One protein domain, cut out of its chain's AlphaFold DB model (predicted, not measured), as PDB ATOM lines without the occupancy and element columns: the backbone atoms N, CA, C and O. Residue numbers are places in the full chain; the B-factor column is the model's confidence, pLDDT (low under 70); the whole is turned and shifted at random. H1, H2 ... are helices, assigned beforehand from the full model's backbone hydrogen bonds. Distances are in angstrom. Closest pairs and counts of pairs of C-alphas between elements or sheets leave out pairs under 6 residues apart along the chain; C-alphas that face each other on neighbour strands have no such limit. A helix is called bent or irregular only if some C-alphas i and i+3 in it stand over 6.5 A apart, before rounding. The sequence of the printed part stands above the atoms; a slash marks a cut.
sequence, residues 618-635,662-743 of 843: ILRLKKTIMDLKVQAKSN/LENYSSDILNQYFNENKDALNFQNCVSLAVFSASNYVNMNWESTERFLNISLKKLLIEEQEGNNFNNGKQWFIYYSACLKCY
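What this domain is: This is residues 618 to 635 and 662 to 743 of the 843 residues of an uncharacterized protein of Saccharomycodes ludwigii (UniProt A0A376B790). Three helices, H3, H4 and H5, pack side by side in a triangle as an up-and-down bundle, and two further helices, H1 and H2, run nearly along the same line, set more loosely beside it. H3, in the middle, is the hub; H1 reaches toward one end of the long axis, and the turn between H4 and H5 makes the other. The printed part has 100 residues with five named helices, H1 to H5 in chain order, and no named strand: the class is all helix. The whole is compact, with a radius of gyration of the C-alphas of 14.6 A, yet elongated in outline, spanning 52 by 27 by 22 A.

Where its parts are: H4, the longest helix, takes residues 702 to 721 and measures 28.2 A from its first C-alpha, at (-17.850, -32.381, -2.496), to its last. H3 takes residues 683 to 695. H5, residues 725 to 743, measures 26.9 A and ends with C-alpha 743 at (-14.849, -37.897, -9.124); it is irregular, but only just, with C-alphas 726 and 729 6.9 A apart. H2 takes residues 662 to 677, over 22.2 A. H1 takes residues 618 to 635, over 25.3 A, from C-alpha 618 at (-4.478, -19.191, -6.770).

How they stand to each other: H3, H4 and H5 form a bundle, up and down, each running against the one before it. H4 and H3, a helical hairpin, touch at a shallow tilt of 20 degrees, opposite ways; their closest C-alphas, of Ala 690 and Thr 705, are 4.6 A apart. H4 and H5, also a helical hairpin, touch at 15 degrees, with the C-alphas of Glu 720 and Asn 728 closest at 6.6 A. H3 and H5 touch and run the same way at 13 degrees, closest at the C-alphas of Ala 694 and Cys 742, 5.6 A apart. H1 touches H3 with residues 618 to 622 alone; the closest C-alphas, of Ile 618 and Asn 685, are 7.7 A apart. H2 is close to H1, H3 and H4 but not clearly touching them; for instance, the closest C-alphas of H2 and H1, of Ser 666 and Ile 625, are 7.2 A apart. H1 is apart from H4 and H5, and H2 from H5. In H1, H2, H3 and H4 every O i to N i+4 pair is within hydrogen-bond range; in H5, 13 of 15 are.

The domain as a whole: The C-alphas farthest apart, of Asn 635 and Gly 723, are 52.6 A apart. Residues 636 to 661 are not printed, and C-alphas 635 and 662 stand 13.0 A apart across this cut. Of the links that are printed whole, none is long. The mean pLDDT of the printed part is 75.3, and 33 residues are under 70, among them residues 618 to 635 and 722 to 728.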
ATOM      1  N   ILE A 618      -4.223 -17.754  -7.010       47.00
ATOM      2  CA  ILE A 618      -4.478 -19.191  -6.770       47.00
ATOM      3  C   ILE A 618      -3.192 -19.945  -6.401       47.00
ATOM      4  O   ILE A 618      -3.194 -20.779  -5.496       47.00
ATOM      5  N   LEU A 619      -2.071 -19.651  -7.071       48.03
ATOM      6  CA  LEU A 619      -0.775 -20.259  -6.746       48.03
ATOM      7  C   LEU A 619      -0.268 -19.795  -5.377       48.03
ATOM      8  O   LEU A 619       0.290 -20.596  -4.626       48.03
ATOM      9  N   ARG A 620      -0.497 -18.522  -5.029       54.09
ATOM     10  CA  ARG A 620      -0.150 -17.981  -3.716       54.09
ATOM     11  C   ARG A 620      -1.074 -18.515  -2.626       54.09
ATOM     12  O   ARG A 620      -0.553 -18.919  -1.604       54.09
ATOM     13  N   LEU A 621      -2.380 -18.625  -2.859       54.16
ATOM     14  CA  LEU A 621      -3.342 -19.261  -1.951       54.16
ATOM     15  C   LEU A 621      -2.953 -20.719  -1.685       54.16
ATOM     16  O   LEU A 621      -2.865 -21.144  -0.536       54.16
ATOM     17  N   LYS A 622      -2.627 -21.470  -2.746       55.16
ATOM     18  CA  LYS A 622      -2.125 -22.847  -2.652       55.16
ATOM     19  C   LYS A 622      -0.861 -22.919  -1.796       55.16
ATOM     20  O   LYS A 622      -0.767 -23.798  -0.945       55.16
ATOM     21  N   LYS A 623       0.086 -21.999  -2.005       62.72
ATOM     22  CA  LYS A 623       1.315 -21.907  -1.211       62.72
ATOM     23  C   LYS A 623       1.026 -21.538   0.247       62.72
ATOM     24  O   LYS A 623       1.474 -22.256   1.120       62.72
ATOM     25  N   THR A 624       0.225 -20.508   0.510       55.66
ATOM     26  CA  THR A 624      -0.162 -20.078   1.862       55.66
ATOM     27  C   THR A 624      -0.843 -21.211   2.629       55.66
ATOM     28  O   THR A 624      -0.487 -21.475   3.769       55.66
ATOM     29  N   ILE A 625      -1.769 -21.943   2.002       55.41
ATOM     30  CA  ILE A 625      -2.433 -23.095   2.628       55.41
ATOM     31  C   ILE A 625      -1.440 -24.240   2.878       55.41
ATOM     32  O   ILE A 625      -1.519 -24.894   3.915       55.41
ATOM     33  N   MET A 626      -0.494 -24.491   1.965       59.06
ATOM     34  CA  MET A 626       0.574 -25.475   2.196       59.06
ATOM     35  C   MET A 626       1.504 -25.054   3.338       59.06
ATOM     36  O   MET A 626       1.792 -25.875   4.202       59.06
ATOM     37  N   ASP A 627       1.923 -23.792   3.380       60.59
ATOM     38  CA  ASP A 627       2.796 -23.240   4.417       60.59
ATOM     39  C   ASP A 627       2.104 -23.300   5.791       60.59
ATOM     40  O   ASP A 627       2.715 -23.743   6.764       60.59
ATOM     41  N   LEU A 628       0.807 -22.973   5.863       54.59
ATOM     42  CA  LEU A 628      -0.015 -23.122   7.071       54.59
ATOM     43  C   LEU A 628      -0.131 -24.586   7.515       54.59
ATOM     44  O   LEU A 628      -0.034 -24.874   8.704       54.59
ATOM     45  N   LYS A 629      -0.278 -25.531   6.578       55.38
ATOM     46  CA  LYS A 629      -0.292 -26.972   6.888       55.38
ATOM     47  C   LYS A 629       1.055 -27.467   7.406       55.38
ATOM     48  O   LYS A 629       1.088 -28.244   8.355       55.38
ATOM     49  N   VAL A 630       2.158 -27.027   6.798       64.62
ATOM     50  CA  VAL A 630       3.518 -27.371   7.237       64.62
ATOM     51  C   VAL A 630       3.792 -26.796   8.626       64.62
ATOM     52  O   VAL A 630       4.333 -27.503   9.470       64.62
ATOM     53  N   GLN A 631       3.368 -25.560   8.898       56.72
ATOM     54  CA  GLN A 631       3.485 -24.943  10.220       56.72
ATOM     55  C   GLN A 631       2.616 -25.644  11.265       56.72
ATOM     56  O   GLN A 631       3.121 -25.971  12.333       56.72
ATOM     57  N   ALA A 632       1.352 -25.943  10.955       53.81
ATOM     58  CA  ALA A 632       0.464 -26.680  11.853       53.81
ATOM     59  C   ALA A 632       1.035 -28.066  12.188       53.81
ATOM     60  O   ALA A 632       1.093 -28.442  13.354       53.81
ATOM     61  N   LYS A 633       1.548 -28.786  11.181       55.12
ATOM     62  CA  LYS A 633       2.208 -30.082  11.376       55.12
ATOM     63  C   LYS A 633       3.486 -29.957  12.208       55.12
ATOM     64  O   LYS A 633       3.639 -30.678  13.182       55.12
ATOM     65  N   SER A 634       4.360 -28.998  11.886       59.88
ATOM     66  CA  SER A 634       5.583 -28.745  12.658       59.88
ATOM     67  C   SER A 634       5.292 -28.346  14.103       59.88
ATOM     68  O   SER A 634       6.081 -28.684  14.982       59.88
ATOM     69  N   ASN A 635       4.203 -27.620  14.354       50.62
ATOM     70  CA  ASN A 635       3.776 -27.270  15.701       50.62
ATOM     71  C   ASN A 635       3.268 -28.521  16.431       50.62
ATOM     72  O   ASN A 635       3.734 -28.789  17.532       50.62
ATOM     73  N   LEU A 662      -8.643 -25.619  11.268       62.19
ATOM     74  CA  LEU A 662      -7.821 -25.199  10.128       62.19
ATOM     75  C   LEU A 662      -8.395 -25.712   8.794       62.19
ATOM     76  O   LEU A 662      -8.307 -25.044   7.764       62.19
ATOM     77  N   GLU A 663      -9.027 -26.885   8.824       64.50
ATOM     78  CA  GLU A 663      -9.790 -27.474   7.726       64.50
ATOM     79  C   GLU A 663     -11.013 -26.628   7.355       64.50
ATOM     80  O   GLU A 663     -11.134 -26.235   6.191       64.50
ATOM     81  N   ASN A 664     -11.883 -26.319   8.323       71.31
ATOM     82  CA  ASN A 664     -13.055 -25.462   8.117       71.31
ATOM     83  C   ASN A 664     -12.626 -24.083   7.605       71.31
ATOM     84  O   ASN A 664     -13.100 -23.637   6.565       71.31
ATOM     85  N   TYR A 665     -11.595 -23.501   8.219       69.75
ATOM     86  CA  TYR A 665     -11.016 -22.227   7.808       69.75
ATOM     87  C   TYR A 665     -10.525 -22.227   6.350       69.75
ATOM     88  O   TYR A 665     -10.777 -21.289   5.598       69.75
ATOM     89  N   SER A 666      -9.857 -23.298   5.905       65.75
ATOM     90  CA  SER A 666      -9.394 -23.399   4.514       65.75
ATOM     91  C   SER A 666     -10.542 -23.471   3.501       65.75
ATOM     92  O   SER A 666     -10.429 -22.922   2.403       65.75
ATOM     93  N   SER A 667     -11.645 -24.127   3.874       72.81
ATOM     94  CA  SER A 667     -12.867 -24.192   3.071       72.81
ATOM     95  C   SER A 667     -13.569 -22.833   3.037       72.81
ATOM     96  O   SER A 667     -13.984 -22.384   1.968       72.81
ATOM     97  N   ASP A 668     -13.630 -22.141   4.174       76.19
ATOM     98  CA  ASP A 668     -14.270 -20.833   4.302       76.19
ATOM     99  C   ASP A 668     -13.533 -19.760   3.503       76.19
ATOM    100  O   ASP A 668     -14.176 -19.040   2.745       76.19
ATOM    101  N   ILE A 669     -12.195 -19.715   3.548       73.94
ATOM    102  CA  ILE A 669     -11.407 -18.798   2.705       73.94
ATOM    103  C   ILE A 669     -11.662 -19.063   1.221       73.94
ATOM    104  O   ILE A 669     -11.806 -18.122   0.445       73.94
ATOM    105  N   LEU A 670     -11.685 -20.332   0.798       74.69
ATOM    106  CA  LEU A 670     -11.925 -20.672  -0.605       74.69
ATOM    107  C   LEU A 670     -13.310 -20.213  -1.061       74.69
ATOM    108  O   LEU A 670     -13.442 -19.644  -2.145       74.69
ATOM    109  N   ASN A 671     -14.328 -20.450  -0.235       78.00
ATOM    110  CA  ASN A 671     -15.699 -20.045  -0.517       78.00
ATOM    111  C   ASN A 671     -15.853 -18.517  -0.476       78.00
ATOM    112  O   ASN A 671     -16.508 -17.957  -1.352       78.00
ATOM    113  N   GLN A 672     -15.220 -17.838   0.483       78.69
ATOM    114  CA  GLN A 672     -15.187 -16.381   0.584       78.69
ATOM    115  C   GLN A 672     -14.515 -15.768  -0.645       78.69
ATOM    116  O   GLN A 672     -15.140 -14.970  -1.336       78.69
ATOM    117  N   TYR A 673     -13.303 -16.212  -0.984       75.62
ATOM    118  CA  TYR A 673     -12.584 -15.764  -2.176       75.62
ATOM    119  C   TYR A 673     -13.419 -15.975  -3.440       75.62
ATOM    120  O   TYR A 673     -13.509 -15.085  -4.286       75.62
ATOM    121  N   PHE A 674     -14.065 -17.137  -3.563       80.38
ATOM    122  CA  PHE A 674     -14.952 -17.413  -4.682       80.38
ATOM    123  C   PHE A 674     -16.142 -16.448  -4.731       80.38
ATOM    124  O   PHE A 674     -16.467 -15.953  -5.806       80.38
ATOM    125  N   ASN A 675     -16.798 -16.187  -3.601       82.94
ATOM    126  CA  ASN A 675     -17.951 -15.291  -3.537       82.94
ATOM    127  C   ASN A 675     -17.558 -13.837  -3.842       82.94
ATOM    128  O   ASN A 675     -18.272 -13.174  -4.587       82.94
ATOM    129  N   GLU A 676     -16.412 -13.376  -3.337       78.62
ATOM    130  CA  GLU A 676     -15.874 -12.030  -3.580       78.62
ATOM    131  C   GLU A 676     -15.443 -11.823  -5.039       78.62
ATOM    132  O   GLU A 676     -15.553 -10.722  -5.567       78.62
ATOM    133  N   ASN A 677     -14.984 -12.884  -5.716       77.12
ATOM    134  CA  ASN A 677     -14.399 -12.795  -7.058       77.12
ATOM    135  C   ASN A 677     -15.221 -13.508  -8.143       77.12
ATOM    136  O   ASN A 677     -14.737 -13.683  -9.260       77.12
ATOM    137  N   LYS A 678     -16.457 -13.932  -7.854       80.62
ATOM    138  CA  LYS A 678     -17.263 -14.818  -8.717       80.62
ATOM    139  C   LYS A 678     -17.328 -14.359 -10.178       80.62
ATOM    140  O   LYS A 678     -17.189 -15.178 -11.093       80.62
ATOM    141  N   ASP A 679     -17.516 -13.061 -10.384       77.81
ATOM    142  CA  ASP A 679     -17.653 -12.468 -11.715       77.81
ATOM    143  C   ASP A 679     -16.296 -12.274 -12.409       77.81
ATOM    144  O   ASP A 679     -16.207 -12.372 -13.632       77.81
ATOM    145  N   ALA A 680     -15.220 -12.097 -11.635       74.38
ATOM    146  CA  ALA A 680     -13.855 -11.937 -12.134       74.38
ATOM    147  C   ALA A 680     -13.162 -13.271 -12.478       74.38
ATOM    148  O   ALA A 680     -12.224 -13.296 -13.280       74.38
ATOM    149  N   LEU A 681     -13.604 -14.390 -11.892       75.75
ATOM    150  CA  LEU A 681     -13.026 -15.711 -12.141       75.75
ATOM    151  C   LEU A 681     -13.367 -16.202 -13.554       75.75
ATOM    152  O   LEU A 681     -14.535 -16.306 -13.934       75.75
ATOM    153  N   ASN A 682     -12.352 -16.567 -14.335       80.56
ATOM    154  CA  ASN A 682     -12.551 -17.212 -15.636       80.56
ATOM    155  C   ASN A 682     -12.709 -18.740 -15.497       80.56
ATOM    156  O   ASN A 682     -12.511 -19.310 -14.422       80.56
ATOM    157  N   PHE A 683     -13.030 -19.419 -16.605       84.75
ATOM    158  CA  PHE A 683     -13.154 -20.881 -16.669       84.75
ATOM    159  C   PHE A 683     -11.981 -21.627 -15.998       84.75
ATOM    160  O   PHE A 683     -12.195 -22.497 -15.151       84.75
ATOM    161  N   GLN A 684     -10.734 -21.267 -16.327       82.75
ATOM    162  CA  GLN A 684      -9.544 -21.957 -15.811       82.75
ATOM    163  C   GLN A 684      -9.366 -21.748 -14.307       82.75
ATOM    164  O   GLN A 684      -8.911 -22.661 -13.612       82.75
ATOM    165  N   ASN A 685      -9.736 -20.571 -13.793       82.88
ATOM    166  CA  ASN A 685      -9.727 -20.305 -12.361       82.88
ATOM    167  C   ASN A 685     -10.719 -21.220 -11.634       82.88
ATOM    168  O   ASN A 685     -10.339 -21.857 -10.656       82.88
ATOM    169  N   CYS A 686     -11.947 -21.352 -12.145       85.19
ATOM    170  CA  CYS A 686     -12.962 -22.231 -11.561       85.19
ATOM    171  C   CYS A 686     -12.532 -23.706 -11.570       85.19
ATOM    172  O   CYS A 686     -12.628 -24.369 -10.539       85.19
ATOM    173  N   VAL A 687     -11.973 -24.207 -12.679       85.06
ATOM    174  CA  VAL A 687     -11.442 -25.583 -12.733       85.06
ATOM    175  C   VAL A 687     -10.291 -25.783 -11.743       85.06
ATOM    176  O   VAL A 687     -10.228 -26.796 -11.047       85.06
ATOM    177  N   SER A 688      -9.388 -24.805 -11.638       82.06
ATOM    178  CA  SER A 688      -8.268 -24.870 -10.693       82.06
ATOM    179  C   SER A 688      -8.751 -24.907  -9.244       82.06
ATOM    180  O   SER A 688      -8.212 -25.672  -8.448       82.06
ATOM    181  N   LEU A 689      -9.781 -24.121  -8.907       83.50
ATOM    182  CA  LEU A 689     -10.425 -24.140  -7.591       83.50
ATOM    183  C   LEU A 689     -11.102 -25.488  -7.314       83.50
ATOM    184  O   LEU A 689     -10.938 -26.014  -6.215       83.50
ATOM    185  N   ALA A 690     -11.774 -26.089  -8.302       87.06
ATOM    186  CA  ALA A 690     -12.361 -27.426  -8.178       87.06
ATOM    187  C   ALA A 690     -11.297 -28.487  -7.863       87.06
ATOM    188  O   ALA A 690     -11.396 -29.203  -6.868       87.06
ATOM    189  N   VAL A 691     -10.222 -28.546  -8.655       85.31
ATOM    190  CA  VAL A 691      -9.132 -29.505  -8.421       85.31
ATOM    191  C   VAL A 691      -8.400 -29.218  -7.115       85.31
ATOM    192  O   VAL A 691      -7.958 -30.154  -6.445       85.31
ATOM    193  N   PHE A 692      -8.259 -27.951  -6.727       80.75
ATOM    194  CA  PHE A 692      -7.664 -27.581  -5.448       80.75
ATOM    195  C   PHE A 692      -8.523 -28.049  -4.269       80.75
ATOM    196  O   PHE A 692      -7.992 -28.710  -3.376       80.75
ATOM    197  N   SER A 693      -9.835 -27.797  -4.312       82.81
ATOM    198  CA  SER A 693     -10.806 -28.274  -3.322       82.81
ATOM    199  C   SER A 693     -10.743 -29.801  -3.192       82.81
ATOM    200  O   SER A 693     -10.488 -30.311  -2.102       82.81
ATOM    201  N   ALA A 694     -10.747 -30.524  -4.317       83.31
ATOM    202  CA  ALA A 694     -10.599 -31.978  -4.349       83.31
ATOM    203  C   ALA A 694      -9.220 -32.499  -3.894       83.31
ATOM    204  O   ALA A 694      -9.069 -33.681  -3.600       83.31
ATOM    205  N   SER A 695      -8.167 -31.672  -3.908       77.56
ATOM    206  CA  SER A 695      -6.803 -32.063  -3.495       77.56
ATOM    207  C   SER A 695      -6.560 -31.932  -2.002       77.56
ATOM    208  O   SER A 695      -5.571 -32.471  -1.498       77.56
ATOM    209  N   ASN A 696      -7.412 -31.205  -1.286       70.94
ATOM    210  CA  ASN A 696      -7.269 -31.020   0.145       70.94
ATOM    211  C   ASN A 696      -7.794 -32.262   0.879       70.94
ATOM    212  O   ASN A 696      -8.907 -32.276   1.386       70.94
ATOM    213  N   TYR A 697      -6.936 -33.287   0.964       56.09
ATOM    214  CA  TYR A 697      -7.181 -34.616   1.554       56.09
ATOM    215  C   TYR A 697      -7.821 -34.644   2.948       56.09
ATOM    216  O   TYR A 697      -8.270 -35.700   3.377       56.09
ATOM    217  N   VAL A 698      -7.819 -33.528   3.674       55.03
ATOM    218  CA  VAL A 698      -8.216 -33.507   5.081       55.03
ATOM    219  C   VAL A 698      -9.697 -33.147   5.261       55.03
ATOM    220  O   VAL A 698     -10.324 -33.701   6.158       55.03
ATOM    221  N   ASN A 699     -10.284 -32.347   4.357       60.03
ATOM    222  CA  ASN A 699     -11.711 -32.009   4.369       60.03
ATOM    223  C   ASN A 699     -12.247 -31.948   2.932       60.03
ATOM    224  O   ASN A 699     -12.371 -30.891   2.312       60.03
ATOM    225  N   MET A 700     -12.468 -33.135   2.371       67.56
ATOM    226  CA  MET A 700     -13.040 -33.312   1.044       67.56
ATOM    227  C   MET A 700     -14.492 -32.803   1.051       67.56
ATOM    228  O   MET A 700     -15.420 -33.561   1.308       67.56
ATOM    229  N   ASN A 701     -14.699 -31.518   0.739       82.38
ATOM    230  CA  ASN A 701     -16.034 -30.945   0.552       82.38
ATOM    231  C   ASN A 701     -16.474 -31.114  -0.910       82.38
ATOM    232  O   ASN A 701     -16.011 -30.393  -1.800       82.38
ATOM    233  N   TRP A 702     -17.324 -32.111  -1.158       89.50
ATOM    234  CA  TRP A 702     -17.850 -32.381  -2.496       89.50
ATOM    235  C   TRP A 702     -18.682 -31.206  -3.016       89.50
ATOM    236  O   TRP A 702     -18.522 -30.828  -4.169       89.50
ATOM    237  N   GLU A 703     -19.485 -30.576  -2.158       90.06
ATOM    238  CA  GLU A 703     -20.399 -29.494  -2.533       90.06
ATOM    239  C   GLU A 703     -19.649 -28.285  -3.113       90.06
ATOM    240  O   GLU A 703     -20.003 -27.780  -4.180       90.06
ATOM    241  N   SER A 704     -18.548 -27.861  -2.481       87.00
ATOM    242  CA  SER A 704     -17.691 -26.796  -3.025       87.00
ATOM    243  C   SER A 704     -17.040 -27.204  -4.351       87.00
ATOM    244  O   SER A 704     -17.028 -26.416  -5.299       87.00
ATOM    245  N   THR A 705     -16.519 -28.434  -4.447       90.19
ATOM    246  CA  THR A 705     -15.898 -28.942  -5.684       90.19
ATOM    247  C   THR A 705     -16.905 -28.973  -6.832       90.19
ATOM    248  O   THR A 705     -16.630 -28.448  -7.910       90.19
ATOM    249  N   GLU A 706     -18.086 -29.538  -6.594       93.94
ATOM    250  CA  GLU A 706     -19.191 -29.628  -7.544       93.94
ATOM    251  C   GLU A 706     -19.676 -28.245  -7.971       93.94
ATOM    252  O   GLU A 706     -19.827 -27.980  -9.163       93.94
ATOM    253  N   ARG A 707     -19.833 -27.317  -7.021       91.31
ATOM    254  CA  ARG A 707     -20.179 -25.925  -7.318       91.31
ATOM    255  C   ARG A 707     -19.167 -25.290  -8.272       91.31
ATOM    256  O   ARG A 707     -19.573 -24.643  -9.238       91.31
ATOM    257  N   PHE A 708     -17.867 -25.477  -8.044       90.75
ATOM    258  CA  PHE A 708     -16.828 -24.944  -8.929       90.75
ATOM    259  C   PHE A 708     -16.833 -25.611 -10.310       90.75
ATOM    260  O   PHE A 708     -16.709 -24.903 -11.314       90.75
ATOM    261  N   LEU A 709     -17.042 -26.931 -10.383       92.88
ATOM    262  CA  LEU A 709     -17.193 -27.651 -11.652       92.88
ATOM    263  C   LEU A 709     -18.415 -27.151 -12.433       92.88
ATOM    264  O   LEU A 709     -18.277 -26.783 -13.597       92.88
ATOM    265  N   ASN A 710     -19.576 -27.019 -11.796       93.81
ATOM    266  CA  ASN A 710     -20.805 -26.537 -12.432       93.81
ATOM    267  C   ASN A 710     -20.672 -25.103 -12.956       93.81
ATOM    268  O   ASN A 710     -21.164 -24.775 -14.033       93.81
ATOM    269  N   ILE A 711     -19.979 -24.233 -12.220       90.12
ATOM    270  CA  ILE A 711     -19.728 -22.857 -12.666       90.12
ATOM    271  C   ILE A 711     -18.723 -22.836 -13.818       90.12
ATOM    272  O   ILE A 711     -18.912 -22.073 -14.766       90.12
ATOM    273  N   SER A 712     -17.700 -23.695 -13.782       90.38
ATOM    274  CA  SER A 712     -16.783 -23.845 -14.911       90.38
ATOM    275  C   SER A 712     -17.504 -24.349 -16.165       90.38
ATOM    276  O   SER A 712     -17.307 -23.771 -17.228       90.38
ATOM    277  N   LEU A 713     -18.422 -25.315 -16.037       92.12
ATOM    278  CA  LEU A 713     -19.247 -25.805 -17.141       92.12
ATOM    279  C   LEU A 713     -20.136 -24.699 -17.715       92.12
ATOM    280  O   LEU A 713     -20.160 -24.502 -18.923       92.12
ATOM    281  N   LYS A 714     -20.820 -23.925 -16.861       90.25
ATOM    282  CA  LYS A 714     -21.640 -22.787 -17.308       90.25
ATOM    283  C   LYS A 714     -20.819 -21.772 -18.102       90.25
ATOM    284  O   LYS A 714     -21.253 -21.355 -19.167       90.25
ATOM    285  N   LYS A 715     -19.629 -21.403 -17.612       86.81
ATOM    286  CA  LYS A 715     -18.726 -20.487 -18.329       86.81
ATOM    287  C   LYS A 715     -18.267 -21.079 -19.664       86.81
ATOM    288  O   LYS A 715     -18.281 -20.376 -20.663       86.81
ATOM    289  N   LEU A 716     -17.939 -22.370 -19.693       85.94
ATOM    290  CA  LEU A 716     -17.537 -23.070 -20.912       85.94
ATOM    291  C   LEU A 716     -18.659 -23.120 -21.961       85.94
ATOM    292  O   LEU A 716     -18.409 -22.880 -23.136       85.94
ATOM    293  N   LEU A 717     -19.898 -23.387 -21.540       85.69
ATOM    294  CA  LEU A 717     -21.067 -23.408 -22.424       85.69
ATOM    295  C   LEU A 717     -21.396 -22.019 -22.983       85.69
ATOM    296  O   LEU A 717     -21.752 -21.914 -24.152       85.69
ATOM    297  N   ILE A 718     -21.246 -20.961 -22.178       81.50
ATOM    298  CA  ILE A 718     -21.387 -19.576 -22.650       81.50
ATOM    299  C   ILE A 718     -20.320 -19.279 -23.715       81.50
ATOM    300  O   ILE A 718     -20.661 -18.844 -24.810       81.50
ATOM    301  N   GLU A 719     -19.050 -19.599 -23.443       76.06
ATOM    302  CA  GLU A 719     -17.950 -19.412 -24.404       76.06
ATOM    303  C   GLU A 719     -18.173 -20.203 -25.716       76.06
ATOM    304  O   GLU A 719     -17.812 -19.739 -26.803       76.06
ATOM    305  N   GLU A 720     -18.809 -21.378 -25.642       76.38
ATOM    306  CA  GLU A 720     -19.198 -22.174 -26.811       76.38
ATOM    307  C   GLU A 720     -20.348 -21.555 -27.608       76.38
ATOM    308  O   GLU A 720     -20.254 -21.467 -28.833       76.38
ATOM    309  N   GLN A 721     -21.399 -21.082 -26.937       73.56
ATOM    310  CA  GLN A 721     -22.524 -20.393 -27.579       73.56
ATOM    311  C   GLN A 721     -22.092 -19.088 -28.257       73.56
ATOM    312  O   GLN A 721     -22.613 -18.737 -29.312       73.56
ATOM    313  N   GLU A 722     -21.092 -18.403 -27.704       67.62
ATOM    314  CA  GLU A 722     -20.505 -17.189 -28.277       67.62
ATOM    315  C   GLU A 722     -19.627 -17.451 -29.518       67.62
ATOM    316  O   GLU A 722     -19.105 -16.514 -30.128       67.62
ATOM    317  N   GLY A 723     -19.445 -18.710 -29.928       59.88
ATOM    318  CA  GLY A 723     -18.694 -19.063 -31.133       59.88
ATOM    319  C   GLY A 723     -17.177 -18.881 -31.005       59.88
ATOM    320  O   GLY A 723     -16.468 -18.887 -32.018       59.88
ATOM    321  N   ASN A 724     -16.642 -18.772 -29.783       56.16
ATOM    322  CA  ASN A 724     -15.203 -18.723 -29.501       56.16
ATOM    323  C   ASN A 724     -14.555 -20.124 -29.618       56.16
ATOM    324  O   ASN A 724     -13.879 -20.624 -28.725       56.16
ATOM    325  N   ASN A 725     -14.715 -20.762 -30.780       54.31
ATOM    326  CA  ASN A 725     -14.492 -22.198 -30.996       54.31
ATOM    327  C   ASN A 725     -13.067 -22.732 -30.763       54.31
ATOM    328  O   ASN A 725     -12.892 -23.943 -30.658       54.31
ATOM    329  N   PHE A 726     -12.033 -21.888 -30.702       47.75
ATOM    330  CA  PHE A 726     -10.655 -22.388 -30.760       47.75
ATOM    331  C   PHE A 726     -10.111 -22.907 -29.419       47.75
ATOM    332  O   PHE A 726      -9.318 -23.845 -29.396       47.75
ATOM    333  N   ASN A 727     -10.542 -22.337 -28.291       54.31
ATOM    334  CA  ASN A 727     -10.124 -22.832 -26.976       54.31
ATOM    335  C   ASN A 727     -11.052 -23.912 -26.421       54.31
ATOM    336  O   ASN A 727     -10.634 -24.607 -25.496       54.31
ATOM    337  N   ASN A 728     -12.233 -24.108 -27.014       68.69
ATOM    338  CA  ASN A 728     -13.223 -25.051 -26.506       68.69
ATOM    339  C   ASN A 728     -12.643 -26.458 -26.407       68.69
ATOM    340  O   ASN A 728     -12.727 -27.049 -25.344       68.69
ATOM    341  N   GLY A 729     -11.965 -26.982 -27.435       75.12
ATOM    342  CA  GLY A 729     -11.387 -28.333 -27.368       75.12
ATOM    343  C   GLY A 729     -10.424 -28.523 -26.190       75.12
ATOM    344  O   GLY A 729     -10.546 -29.463 -25.405       75.12
ATOM    345  N   LYS A 730      -9.511 -27.564 -26.004       77.62
ATOM    346  CA  LYS A 730      -8.571 -27.560 -24.879       77.62
ATOM    347  C   LYS A 730      -9.286 -27.381 -23.538       77.62
ATOM    348  O   LYS A 730      -8.915 -28.031 -22.569       77.62
ATOM    349  N   GLN A 731     -10.259 -26.482 -23.450       83.38
ATOM    350  CA  GLN A 731     -11.004 -26.218 -22.222       83.38
ATOM    351  C   GLN A 731     -11.897 -27.398 -21.841       83.38
ATOM    352  O   GLN A 731     -11.898 -27.779 -20.680       83.38
ATOM    353  N   TRP A 732     -12.553 -28.046 -22.801       86.19
ATOM    354  CA  TRP A 732     -13.281 -29.298 -22.607       86.19
ATOM    355  C   TRP A 732     -12.351 -30.404 -22.111       86.19
ATOM    356  O   TRP A 732     -12.657 -31.036 -21.107       86.19
ATOM    357  N   PHE A 733     -11.165 -30.568 -22.707       85.50
ATOM    358  CA  PHE A 733     -10.147 -31.483 -22.175       85.50
ATOM    359  C   PHE A 733      -9.765 -31.154 -20.723       85.50
ATOM    360  O   PHE A 733      -9.706 -32.053 -19.884       85.50
ATOM    361  N   ILE A 734      -9.521 -29.874 -20.409       85.31
ATOM    362  CA  ILE A 734      -9.203 -29.406 -19.048       85.31
ATOM    363  C   ILE A 734     -10.350 -29.739 -18.085       85.31
ATOM    364  O   ILE A 734     -10.101 -30.244 -16.992       85.31
ATOM    365  N   TYR A 735     -11.586 -29.464 -18.500       91.38
ATOM    366  CA  TYR A 735     -12.802 -29.698 -17.732       91.38
ATOM    367  C   TYR A 735     -13.002 -31.188 -17.453       91.38
ATOM    368  O   TYR A 735     -13.020 -31.577 -16.289       91.38
ATOM    369  N   TYR A 736     -13.049 -32.035 -18.486       91.62
ATOM    370  CA  TYR A 736     -13.243 -33.477 -18.327       91.62
ATOM    371  C   TYR A 736     -12.125 -34.113 -17.496       91.62
ATOM    372  O   TYR A 736     -12.404 -34.879 -16.574       91.62
ATOM    373  N   SER A 737     -10.863 -33.738 -17.732       90.38
ATOM    374  CA  SER A 737      -9.732 -34.226 -16.926       90.38
ATOM    375  C   SER A 737      -9.873 -33.840 -15.449       90.38
ATOM    376  O   SER A 737      -9.602 -34.650 -14.561       90.38
ATOM    377  N   ALA A 738     -10.323 -32.614 -15.164       90.25
ATOM    378  CA  ALA A 738     -10.574 -32.157 -13.803       90.25
ATOM    379  C   ALA A 738     -11.757 -32.883 -13.154       90.25
ATOM    380  O   ALA A 738     -11.620 -33.347 -12.024       90.25
ATOM    381  N   CYS A 739     -12.875 -33.034 -13.867       94.12
ATOM    382  CA  CYS A 739     -14.045 -33.787 -13.425       94.12
ATOM    383  C   CYS A 739     -13.662 -35.214 -13.032       94.12
ATOM    384  O   CYS A 739     -13.861 -35.605 -11.886       94.12
ATOM    385  N   LEU A 740     -13.019 -35.962 -13.931       94.50
ATOM    386  CA  LEU A 740     -12.601 -37.347 -13.691       94.50
ATOM    387  C   LEU A 740     -11.654 -37.461 -12.491       94.50
ATOM    388  O   LEU A 740     -11.817 -38.341 -11.646       94.50
ATOM    389  N   LYS A 741     -10.707 -36.528 -12.353       92.75
ATOM    390  CA  LYS A 741      -9.811 -36.464 -11.192       92.75
ATOM    391  C   LYS A 741     -10.564 -36.199  -9.886       92.75
ATOM    392  O   LYS A 741     -10.269 -36.839  -8.876       92.75
ATOM    393  N   CYS A 742     -11.513 -35.265  -9.888       91.75
ATOM    394  CA  CYS A 742     -12.358 -34.973  -8.734       91.75
ATOM    395  C   CYS A 742     -13.228 -36.189  -8.387       91.75
ATOM    396  O   CYS A 742     -13.135 -36.692  -7.270       91.75
ATOM    397  N   TYR A 743     -13.986 -36.733  -9.339       94.06
ATOM    398  CA  TYR A 743     -14.849 -37.897  -9.124       94.06
ATOM    399  C   TYR A 743     -14.075 -39.122  -8.631       94.06
ATOM    400  O   TYR A 743     -14.534 -39.798  -7.712       94.06
TER     401      TYR A 743